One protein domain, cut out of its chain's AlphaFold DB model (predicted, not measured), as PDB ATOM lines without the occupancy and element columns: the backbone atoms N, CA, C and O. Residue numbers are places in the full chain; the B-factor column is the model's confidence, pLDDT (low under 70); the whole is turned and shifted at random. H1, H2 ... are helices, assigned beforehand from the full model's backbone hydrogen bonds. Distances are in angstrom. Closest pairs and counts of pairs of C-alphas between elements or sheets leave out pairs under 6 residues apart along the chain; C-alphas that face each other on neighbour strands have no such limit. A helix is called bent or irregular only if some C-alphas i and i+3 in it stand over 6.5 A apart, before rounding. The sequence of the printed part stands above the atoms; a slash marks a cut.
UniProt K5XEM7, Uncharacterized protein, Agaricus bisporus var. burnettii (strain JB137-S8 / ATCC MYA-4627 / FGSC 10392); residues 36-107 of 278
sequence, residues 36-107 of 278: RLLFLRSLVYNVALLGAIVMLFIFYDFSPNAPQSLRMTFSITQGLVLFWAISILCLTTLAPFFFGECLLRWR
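This is residues 36 to 107 of the 278 residues of an uncharacterized protein of Agaricus bisporus var. burnettii (strain JB137-S8 / ATCC MYA-4627 / FGSC 10392) (UniProt K5XEM7). This is a long helical hairpin: H1 runs one way, a short link turns the chain round, and the longer H2 folds back beside it, with a kink part way along. The two helices touch over a limited stretch, and residues 67 to 73, at the turn, stick out at one end. The printed part has 72 residues with two named helices, H1 then H2, and no named strand; its class is all helix. It is only just loose, close to extended, with a radius of gyration of the C-alphas of 16.4 A, and its outline is a rod of 53 by 17 by 15 A.

H1 is residues 36 to 61, 37.6 A from its first C-alpha at (313.078, -4.832, 15.743) to its last at (326.631, -4.856, 50.844). Residues 62 to 67 make the link. H2 is residues 68 to 107, 53.0 A from first to last C-alpha, and ends with C-alpha 107 at (310.232, 9.587, 19.216). H2 is irregular, with C-alphas 69 and 72 lying 7.3 A apart, and it has a kink of 35 degrees near residue 90.

H1 and H2 form a helical hairpin and run opposite ways at a shallow tilt of 20 degrees. They touch, with residues 46 to 53 of H1 and residues 86 to 97 of H2 alone; the closest C-alphas are those of Asn 46 and Leu 94, 6.5 A apart. Their centres are 12.2 A apart. In H1 every O i to N i+4 pair is within hydrogen-bond range; in H2 30 of 36 are.

The two C-alphas farthest apart are those of Ser 69 and Arg 107, at 54.1 A, while those of Arg 36 and Arg 107 are 15.1 A apart. The printed part has no cut, and the link from H1 to H2 is short. Residues 67 to 73, of which 68 to 73 belong to H2, stand free. The mean pLDDT of the printed part is 82.9; residues 62 to 66, 68 and 70 are under 70.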
ATOM      1  N   ARG A  36     313.772  -4.538  14.475       91.25
ATOM      2  CA  ARG A  36     313.078  -4.832  15.743       91.25
ATOM      3  C   ARG A  36     313.741  -5.963  16.523       91.25
ATOM      4  O   ARG A  36     313.896  -5.844  17.733       91.25
ATOM      5  N   LEU A  37     314.142  -7.038  15.844       88.25
ATOM      6  CA  LEU A  37     314.824  -8.167  16.476       88.25
ATOM      7  C   LEU A  37     316.170  -7.747  17.080       88.25
ATOM      8  O   LEU A  37     316.458  -8.094  18.223       88.25
ATOM      9  N   LEU A  38     316.978  -6.987  16.333       85.19
ATOM     10  CA  LEU A  38     318.262  -6.474  16.815       85.19
ATOM     11  C   LEU A  38     318.070  -5.535  18.009       85.19
ATOM     12  O   LEU A  38     318.751  -5.696  19.017       85.19
ATOM     13  N   PHE A  39     317.096  -4.623  17.937       90.44
ATOM     14  CA  PHE A  39     316.760  -3.744  19.056       90.44
ATOM     15  C   PHE A  39     316.326  -4.531  20.297       90.44
ATOM     16  O   PHE A  39     316.842  -4.285  21.383       90.44
ATOM     17  N   LEU A  40     315.420  -5.504  20.151       90.81
ATOM     18  CA  LEU A  40     314.945  -6.321  21.268       90.81
ATOM     19  C   LEU A  40     316.090  -7.116  21.903       90.81
ATOM     20  O   LEU A  40     316.195  -7.184  23.124       90.81
ATOM     21  N   ARG A  41     316.975  -7.682  21.077       89.12
ATOM     22  CA  ARG A  41     318.168  -8.386  21.549       89.12
ATOM     23  C   ARG A  41     319.066  -7.452  22.366       89.12
ATOM     24  O   ARG A  41     319.449  -7.810  23.477       89.12
ATOM     25  N   SER A  42     319.346  -6.252  21.861       85.88
ATOM     26  CA  SER A  42     320.123  -5.238  22.584       85.88
ATOM     27  C   SER A  42     319.434  -4.780  23.871       85.88
ATOM     28  O   SER A  42     320.103  -4.616  24.889       85.88
ATOM     29  N   LEU A  43     318.106  -4.634  23.870       90.25
ATOM     30  CA  LEU A  43     317.326  -4.280  25.058       90.25
ATOM     31  C   LEU A  43     317.460  -5.343  26.148       90.25
ATOM     32  O   LEU A  43     317.766  -5.006  27.289       90.25
ATOM     33  N   VAL A  44     317.295  -6.621  25.798       90.25
ATOM     34  CA  VAL A  44     317.443  -7.736  26.745       90.25
ATOM     35  C   VAL A  44     318.848  -7.758  27.344       90.25
ATOM     36  O   VAL A  44     318.977  -7.873  28.561       90.25
ATOM     37  N   TYR A  45     319.895  -7.587  26.529       88.31
ATOM     38  CA  TYR A  45     321.268  -7.537  27.038       88.31
ATOM     39  C   TYR A  45     321.500  -6.363  27.996       88.31
ATOM     40  O   TYR A  45     322.061  -6.568  29.069       88.31
ATOM     41  N   ASN A  46     321.050  -5.153  27.651       87.75
ATOM     42  CA  ASN A  46     321.248  -3.973  28.500       87.75
ATOM     43  C   ASN A  46     320.445  -4.052  29.807       87.75
ATOM     44  O   ASN A  46     320.948  -3.665  30.860       87.75
ATOM     45  N   VAL A  47     319.228  -4.605  29.777       89.56
ATOM     46  CA  VAL A  47     318.427  -4.845  30.989       89.56
ATOM     47  C   VAL A  47     319.067  -5.918  31.871       89.56
ATOM     48  O   VAL A  47     319.152  -5.737  33.084       89.56
ATOM     49  N   ALA A  48     319.567  -7.010  31.283       90.62
ATOM     50  CA  ALA A  48     320.278  -8.050  32.025       90.62
ATOM     51  C   ALA A  48     321.566  -7.512  32.667       90.62
ATOM     52  O   ALA A  48     321.847  -7.810  33.826       90.62
ATOM     53  N   LEU A  49     322.314  -6.675  31.941       87.81
ATOM     54  CA  LEU A  49     323.508  -6.005  32.443       87.81
ATOM     55  C   LEU A  49     323.180  -5.078  33.619       87.81
ATOM     56  O   LEU A  49     323.834  -5.155  34.655       87.81
ATOM     57  N   LEU A  50     322.135  -4.253  33.497       86.88
ATOM     58  CA  LEU A  50     321.665  -3.397  34.587       86.88
ATOM     59  C   LEU A  50     321.262  -4.225  35.816       86.88
ATOM     60  O   LEU A  50     321.662  -3.905  36.933       86.88
ATOM     61  N   GLY A  51     320.531  -5.324  35.611       89.06
ATOM     62  CA  GLY A  51     320.177  -6.261  36.676       89.06
ATOM     63  C   GLY A  51     321.406  -6.868  37.356       89.06
ATOM     64  O   GLY A  51     321.461  -6.923  38.583       89.06
ATOM     65  N   ALA A  52     322.427  -7.255  36.587       88.75
ATOM     66  CA  ALA A  52     323.681  -7.778  37.125       88.75
ATOM     67  C   ALA A  52     324.443  -6.736  37.963       88.75
ATOM     68  O   ALA A  52     324.958  -7.081  39.024       88.75
ATOM     69  N   ILE A  53     324.472  -5.467  37.535       86.00
ATOM     70  CA  ILE A  53     325.069  -4.360  38.303       86.00
ATOM     71  C   ILE A  53     324.344  -4.177  39.641       86.00
ATOM     72  O   ILE A  53     324.988  -4.086  40.684       86.00
ATOM     73  N   VAL A  54     323.006  -4.158  39.625       85.81
ATOM     74  CA  VAL A  54     322.195  -4.026  40.846       85.81
ATOM     75  C   VAL A  54     322.445  -5.203  41.789       85.81
ATOM     76  O   VAL A  54     322.671  -4.997  42.979       85.81
ATOM     77  N   MET A  55     322.484  -6.432  41.268       85.56
ATOM     78  CA  MET A  55     322.793  -7.619  42.069       85.56
ATOM     79  C   MET A  55     324.206  -7.567  42.659       85.56
ATOM     80  O   MET A  55     324.385  -7.934  43.815       85.56
ATOM     81  N   LEU A  56     325.202  -7.084  41.908       83.25
ATOM     82  CA  LEU A  56     326.570  -6.885  42.399       83.25
ATOM     83  C   LEU A  56     326.625  -5.916  43.583       83.25
ATOM     84  O   LEU A  56     327.316  -6.211  44.555       83.25
ATOM     85  N   PHE A  57     325.881  -4.807  43.534       80.00
ATOM     86  CA  PHE A  57     325.765  -3.885  44.670       80.00
ATOM     87  C   PHE A  57     325.130  -4.551  45.889       80.00
ATOM     88  O   PHE A  57     325.675  -4.466  46.985       80.00
ATOM     89  N   ILE A  58     324.025  -5.272  45.685       80.88
ATOM     90  CA  ILE A  58     323.345  -6.004  46.757       80.88
ATOM     91  C   ILE A  58     324.316  -7.008  47.401       80.88
ATOM     92  O   ILE A  58     324.496  -7.006  48.614       80.88
ATOM     93  N   PHE A  59     325.003  -7.833  46.607       80.50
ATOM     94  CA  PHE A  59     325.969  -8.806  47.128       80.50
ATOM     95  C   PHE A  59     327.184  -8.161  47.802       80.50
ATOM     96  O   PHE A  59     327.693  -8.720  48.774       80.50
ATOM     97  N   TYR A  60     327.646  -7.011  47.309       74.19
ATOM     98  CA  TYR A  60     328.729  -6.256  47.935       74.19
ATOM     99  C   TYR A  60     328.348  -5.810  49.352       74.19
ATOM    100  O   TYR A  60     329.115  -6.048  50.286       74.19
ATOM    101  N   ASP A  61     327.140  -5.272  49.531       71.62
ATOM    102  CA  ASP A  61     326.631  -4.856  50.844       71.62
ATOM    103  C   ASP A  61     326.466  -6.040  51.817       71.62
ATOM    104  O   ASP A  61     326.604  -5.881  53.032       71.62
ATOM    105  N   PHE A  62     326.225  -7.246  51.291       69.50
ATOM    106  CA  PHE A  62     326.038  -8.471  52.074       69.50
ATOM    107  C   PHE A  62     327.305  -9.311  52.287       69.50
ATOM    108  O   PHE A  62     327.191 -10.399  52.850       69.50
ATOM    109  N   SER A  63     328.499  -8.859  51.884       61.62
ATOM    110  CA  SER A  63     329.738  -9.634  52.049       61.62
ATOM    111  C   SER A  63     330.503  -9.251  53.331       61.62
ATOM    112  O   SER A  63     331.241  -8.260  53.348       61.62
ATOM    113  N   PRO A  64     330.367 -10.000  54.444       62.38
ATOM    114  CA  PRO A  64     331.264  -9.885  55.583       62.38
ATOM    115  C   PRO A  64     332.543 -10.698  55.333       62.38
ATOM    116  O   PRO A  64     332.542 -11.635  54.541       62.38
ATOM    117  N   ASN A  65     333.590 -10.396  56.109       58.97
ATOM    118  CA  ASN A  65     334.826 -11.179  56.322       58.97
ATOM    119  C   ASN A  65     336.116 -10.566  55.755       58.97
ATOM    120  O   ASN A  65     336.907 -11.239  55.099       58.97
ATOM    121  N   ALA A  66     336.393  -9.310  56.116       61.56
ATOM    122  CA  ALA A  66     337.762  -8.796  56.142       61.56
ATOM    123  C   ALA A  66     338.184  -8.489  57.595       61.56
ATOM    124  O   ALA A  66     337.366  -7.966  58.364       61.56
ATOM    125  N   PRO A  67     339.436  -8.789  57.994       70.00
ATOM    126  CA  PRO A  67     339.957  -8.445  59.315       70.00
ATOM    127  C   PRO A  67     339.869  -6.930  59.567       70.00
ATOM    128  O   PRO A  67     340.137  -6.118  58.681       70.00
ATOM    129  N   GLN A  68     339.485  -6.553  60.791       69.75
ATOM    130  CA  GLN A  68     339.121  -5.181  61.186       69.75
ATOM    131  C   GLN A  68     340.167  -4.116  60.816       69.75
ATOM    132  O   GLN A  68     339.794  -3.009  60.439       69.75
ATOM    133  N   SER A  69     341.457  -4.461  60.870       72.75
ATOM    134  CA  SER A  69     342.578  -3.556  60.586       72.75
ATOM    135  C   SER A  69     342.738  -3.190  59.107       72.75
ATOM    136  O   SER A  69     343.254  -2.121  58.800       72.75
ATOM    137  N   LEU A  70     342.284  -4.045  58.186       68.50
ATOM    138  CA  LEU A  70     342.372  -3.819  56.735       68.50
ATOM    139  C   LEU A  70     341.014  -3.492  56.105       68.50
ATOM    140  O   LEU A  70     340.952  -3.057  54.956       68.50
ATOM    141  N   ARG A  71     339.927  -3.670  56.863       72.12
ATOM    142  CA  ARG A  71     338.548  -3.536  56.385       72.12
ATOM    143  C   ARG A  71     338.264  -2.161  55.790       72.12
ATOM    144  O   ARG A  71     337.638  -2.098  54.740       72.12
ATOM    145  N   MET A  72     338.729  -1.079  56.413       74.38
ATOM    146  CA  MET A  72     338.431   0.276  55.936       74.38
ATOM    147  C   MET A  72     339.145   0.584  54.616       74.38
ATOM    148  O   MET A  72     338.495   0.966  53.649       74.38
ATOM    149  N   THR A  73     340.456   0.336  54.540       76.31
ATOM    150  CA  THR A  73     341.245   0.581  53.325       76.31
ATOM    151  C   THR A  73     340.775  -0.289  52.166       76.31
ATOM    152  O   THR A  73     340.583   0.230  51.073       76.31
ATOM    153  N   PHE A  74     340.530  -1.581  52.410       75.75
ATOM    154  CA  PHE A  74     340.050  -2.511  51.385       75.75
ATOM    155  C   PHE A  74     338.630  -2.169  50.911       75.75
ATOM    156  O   PHE A  74     338.366  -2.196  49.714       75.75
ATOM    157  N   SER A  75     337.730  -1.773  51.822       76.25
ATOM    158  CA  SER A  75     336.371  -1.353  51.440       76.25
ATOM    159  C   SER A  75     336.397  -0.077  50.598       76.25
ATOM    160  O   SER A  75     335.684   0.005  49.604       76.25
ATOM    161  N   ILE A  76     337.251   0.897  50.942       80.62
ATOM    162  CA  ILE A  76     337.382   2.145  50.178       80.62
ATOM    163  C   ILE A  76     337.959   1.875  48.785       80.62
ATOM    164  O   ILE A  76     337.388   2.337  47.798       80.62
ATOM    165  N   THR A  77     339.063   1.129  48.671       82.31
ATOM    166  CA  THR A  77     339.680   0.859  47.362       82.31
ATOM    167  C   THR A  77     338.788  -0.004  46.481       82.31
ATOM    168  O   THR A  77     338.594   0.331  45.315       82.31
ATOM    169  N   GLN A  78     338.188  -1.066  47.022       79.94
ATOM    170  CA  GLN A  78     337.261  -1.909  46.269       79.94
ATOM    171  C   GLN A  78     336.005  -1.136  45.855       79.94
ATOM    172  O   GLN A  78     335.582  -1.246  44.706       79.94
ATOM    173  N   GLY A  79     335.436  -0.325  46.753       81.56
ATOM    174  CA  GLY A  79     334.277   0.515  46.455       81.56
ATOM    175  C   GLY A  79     334.576   1.536  45.359       81.56
ATOM    176  O   GLY A  79     333.775   1.704  44.445       81.56
ATOM    177  N   LEU A  80     335.759   2.156  45.387       86.19
ATOM    178  CA  LEU A  80     336.185   3.109  44.364       86.19
ATOM    179  C   LEU A  80     336.397   2.429  43.004       86.19
ATOM    180  O   LEU A  80     335.930   2.946  41.993       86.19
ATOM    181  N   VAL A  81     337.033   1.253  42.968       84.06
ATOM    182  CA  VAL A  81     337.197   0.464  41.732       84.06
ATOM    183  C   VAL A  81     335.843   0.036  41.167       84.06
ATOM    184  O   VAL A  81     335.604   0.194  39.971       84.06
ATOM    185  N   LEU A  82     334.940  -0.463  42.015       84.25
ATOM    186  CA  LEU A  82     333.604  -0.888  41.605       84.25
ATOM    187  C   LEU A  82     332.787   0.300  41.081       84.25
ATOM    188  O   LEU A  82     332.197   0.215  40.007       84.25
ATOM    189  N   PHE A  83     332.811   1.428  41.793       85.88
ATOM    190  CA  PHE A  83     332.154   2.662  41.374       85.88
ATOM    191  C   PHE A  83     332.670   3.146  40.016       85.88
ATOM    192  O   PHE A  83     331.868   3.495  39.149       85.88
ATOM    193  N   TRP A  84     333.987   3.125  39.794       88.81
ATOM    194  CA  TRP A  84     334.578   3.485  38.505       88.81
ATOM    195  C   TRP A  84     334.173   2.523  37.390       88.81
ATOM    196  O   TRP A  84     333.747   2.981  36.330       88.81
ATOM    197  N   ALA A  85     334.247   1.212  37.624       83.94
ATOM    198  CA  ALA A  85     333.846   0.208  36.641       83.94
ATOM    199  C   ALA A  85     332.373   0.376  36.235       83.94
ATOM    200  O   ALA A  85     332.045   0.367  35.049       83.94
ATOM    201  N   ILE A  86     331.494   0.604  37.212       85.50
ATOM    202  CA  ILE A  86     330.063   0.820  36.983       85.50
ATOM    203  C   ILE A  86     329.816   2.151  36.283       85.50
ATOM    204  O   ILE A  86     329.014   2.198  35.356       85.50
ATOM    205  N   SER A  87     330.516   3.216  36.672       85.38
ATOM    206  CA  SER A  87     330.398   4.523  36.021       85.38
ATOM    207  C   SER A  87     330.799   4.447  34.549       85.38
ATOM    208  O   SER A  87     330.061   4.923  33.690       85.38
ATOM    209  N   ILE A  88     331.918   3.782  34.236       83.88
ATOM    210  CA  ILE A  88     332.359   3.550  32.855       83.88
ATOM    211  C   ILE A  88     331.303   2.748  32.096       83.88
ATOM    212  O   ILE A  88     330.907   3.141  31.000       83.88
ATOM    213  N   LEU A  89     330.803   1.657  32.677       83.06
ATOM    214  CA  LEU A  89     329.789   0.819  32.044       83.06
ATOM    215  C   LEU A  89     328.497   1.606  31.778       83.06
ATOM    216  O   LEU A  89     327.964   1.563  30.670       83.06
ATOM    217  N   CYS A  90     328.032   2.391  32.750       84.06
ATOM    218  CA  CYS A  90     326.844   3.229  32.615       84.06
ATOM    219  C   CYS A  90     327.017   4.284  31.522       84.06
ATOM    220  O   CYS A  90     326.127   4.439  30.693       84.06
ATOM    221  N   LEU A  91     328.156   4.979  31.485       84.12
ATOM    222  CA  LEU A  91     328.413   6.046  30.516       84.12
ATOM    223  C   LEU A  91     328.656   5.524  29.094       84.12
ATOM    224  O   LEU A  91     328.302   6.202  28.135       84.12
ATOM    225  N   THR A  92     329.248   4.337  28.942       77.25
ATOM    226  CA  THR A  92     329.641   3.800  27.624       77.25
ATOM    227  C   THR A  92     328.604   2.870  26.998       77.25
ATOM    228  O   THR A  92     328.560   2.765  25.776       77.25
ATOM    229  N   THR A  93     327.760   2.209  27.800       80.75
ATOM    230  CA  THR A  93     326.789   1.217  27.298       80.75
ATOM    231  C   THR A  93     325.345   1.610  27.589       80.75
ATOM    232  O   THR A  93     324.566   1.823  26.660       80.75
ATOM    233  N   LEU A  94     324.990   1.778  28.867       85.44
ATOM    234  CA  LEU A  94     323.601   1.990  29.274       85.44
ATOM    235  C   LEU A  94     323.086   3.364  28.836       85.44
ATOM    236  O   LEU A  94     322.025   3.447  28.225       85.44
ATOM    237  N   ALA A  95     323.827   4.441  29.100       87.06
ATOM    238  CA  ALA A  95     323.381   5.789  28.770       87.06
ATOM    239  C   ALA A  95     323.191   5.991  27.252       87.06
ATOM    240  O   ALA A  95     322.100   6.420  26.872       87.06
ATOM    241  N   PRO A  96     324.135   5.611  26.365       85.25
ATOM    242  CA  PRO A  96     323.917   5.693  24.920       85.25
ATOM    243  C   PRO A  96     322.752   4.824  24.437       85.25
ATOM    244  O   PRO A  96     322.012   5.217  23.539       85.25
ATOM    245  N   PHE A  97     322.529   3.656  25.045       88.12
ATOM    246  CA  PHE A  97     321.409   2.801  24.665       88.12
ATOM    247  C   PHE A  97     320.053   3.389  25.087       88.12
ATOM    248  O   PHE A  97     319.143   3.506  24.267       88.12
ATOM    249  N   PHE A  98     319.895   3.794  26.349       89.00
ATOM    250  CA  PHE A  98     318.613   4.292  26.857       89.00
ATOM    251  C   PHE A  98     318.306   5.725  26.401       89.00
ATOM    252  O   PHE A  98     317.183   6.002  25.979       89.00
ATOM    253  N   PHE A  99     319.282   6.631  26.443       90.25
ATOM    254  CA  PHE A  99     319.083   8.024  26.030       90.25
ATOM    255  C   PHE A  99     319.317   8.253  24.532       90.25
ATOM    256  O   PHE A  99     318.842   9.249  23.999       90.25
ATOM    257  N   GLY A 100     320.005   7.340  23.843       88.75
ATOM    258  CA  GLY A 100     320.188   7.377  22.392       88.75
ATOM    259  C   GLY A 100     319.171   6.498  21.670       88.75
ATOM    260  O   GLY A 100     318.171   7.005  21.164       88.75
ATOM    261  N   GLU A 101     319.400   5.182  21.633       89.44
ATOM    262  CA  GLU A 101     318.556   4.237  20.877       89.44
ATOM    263  C   GLU A 101     317.097   4.233  21.347       89.44
ATOM    264  O   GLU A 101     316.193   4.455  20.543       89.44
ATOM    265  N   CYS A 102     316.825   4.003  22.635       92.38
ATOM    266  CA  CYS A 102     315.446   3.918  23.128       92.38
ATOM    267  C   CYS A 102     314.691   5.237  22.929       92.38
ATOM    268  O   CYS A 102     313.535   5.209  22.505       92.38
ATOM    269  N   LEU A 103     315.338   6.383  23.170       93.12
ATOM    270  CA  LEU A 103     314.741   7.696  22.919       93.12
ATOM    271  C   LEU A 103     314.451   7.915  21.427       93.12
ATOM    272  O   LEU A 103     313.370   8.388  21.072       93.12
ATOM    273  N   LEU A 104     315.374   7.515  20.546       92.75
ATOM    274  CA  LEU A 104     315.189   7.570  19.095       92.75
ATOM    275  C   LEU A 104     313.970   6.738  18.672       92.75
ATOM    276  O   LEU A 104     313.117   7.223  17.925       92.75
ATOM    277  N   ARG A 105     313.858   5.504  19.185       94.06
ATOM    278  CA  ARG A 105     312.733   4.600  18.895       94.06
ATOM    279  C   ARG A 105     311.420   5.105  19.472       94.06
ATOM    280  O   ARG A 105     310.393   4.970  18.813       94.06
ATOM    281  N   TRP A 106     311.447   5.712  20.653       93.38
ATOM    282  CA  TRP A 106     310.273   6.324  21.261       93.38
ATOM    283  C   TRP A 106     309.739   7.485  20.415       93.38
ATOM    284  O   TRP A 106     308.538   7.569  20.169       93.38
ATOM    285  N   ARG A 107     310.625   8.367  19.936       93.81
ATOM    286  CA  ARG A 107     310.232   9.587  19.216       93.81
ATOM    287  C   ARG A 107     309.875   9.349  17.748       93.81
ATOM    288  O   ARG A 107     308.956   9.986  17.245       93.81
TER     289      ARG A 107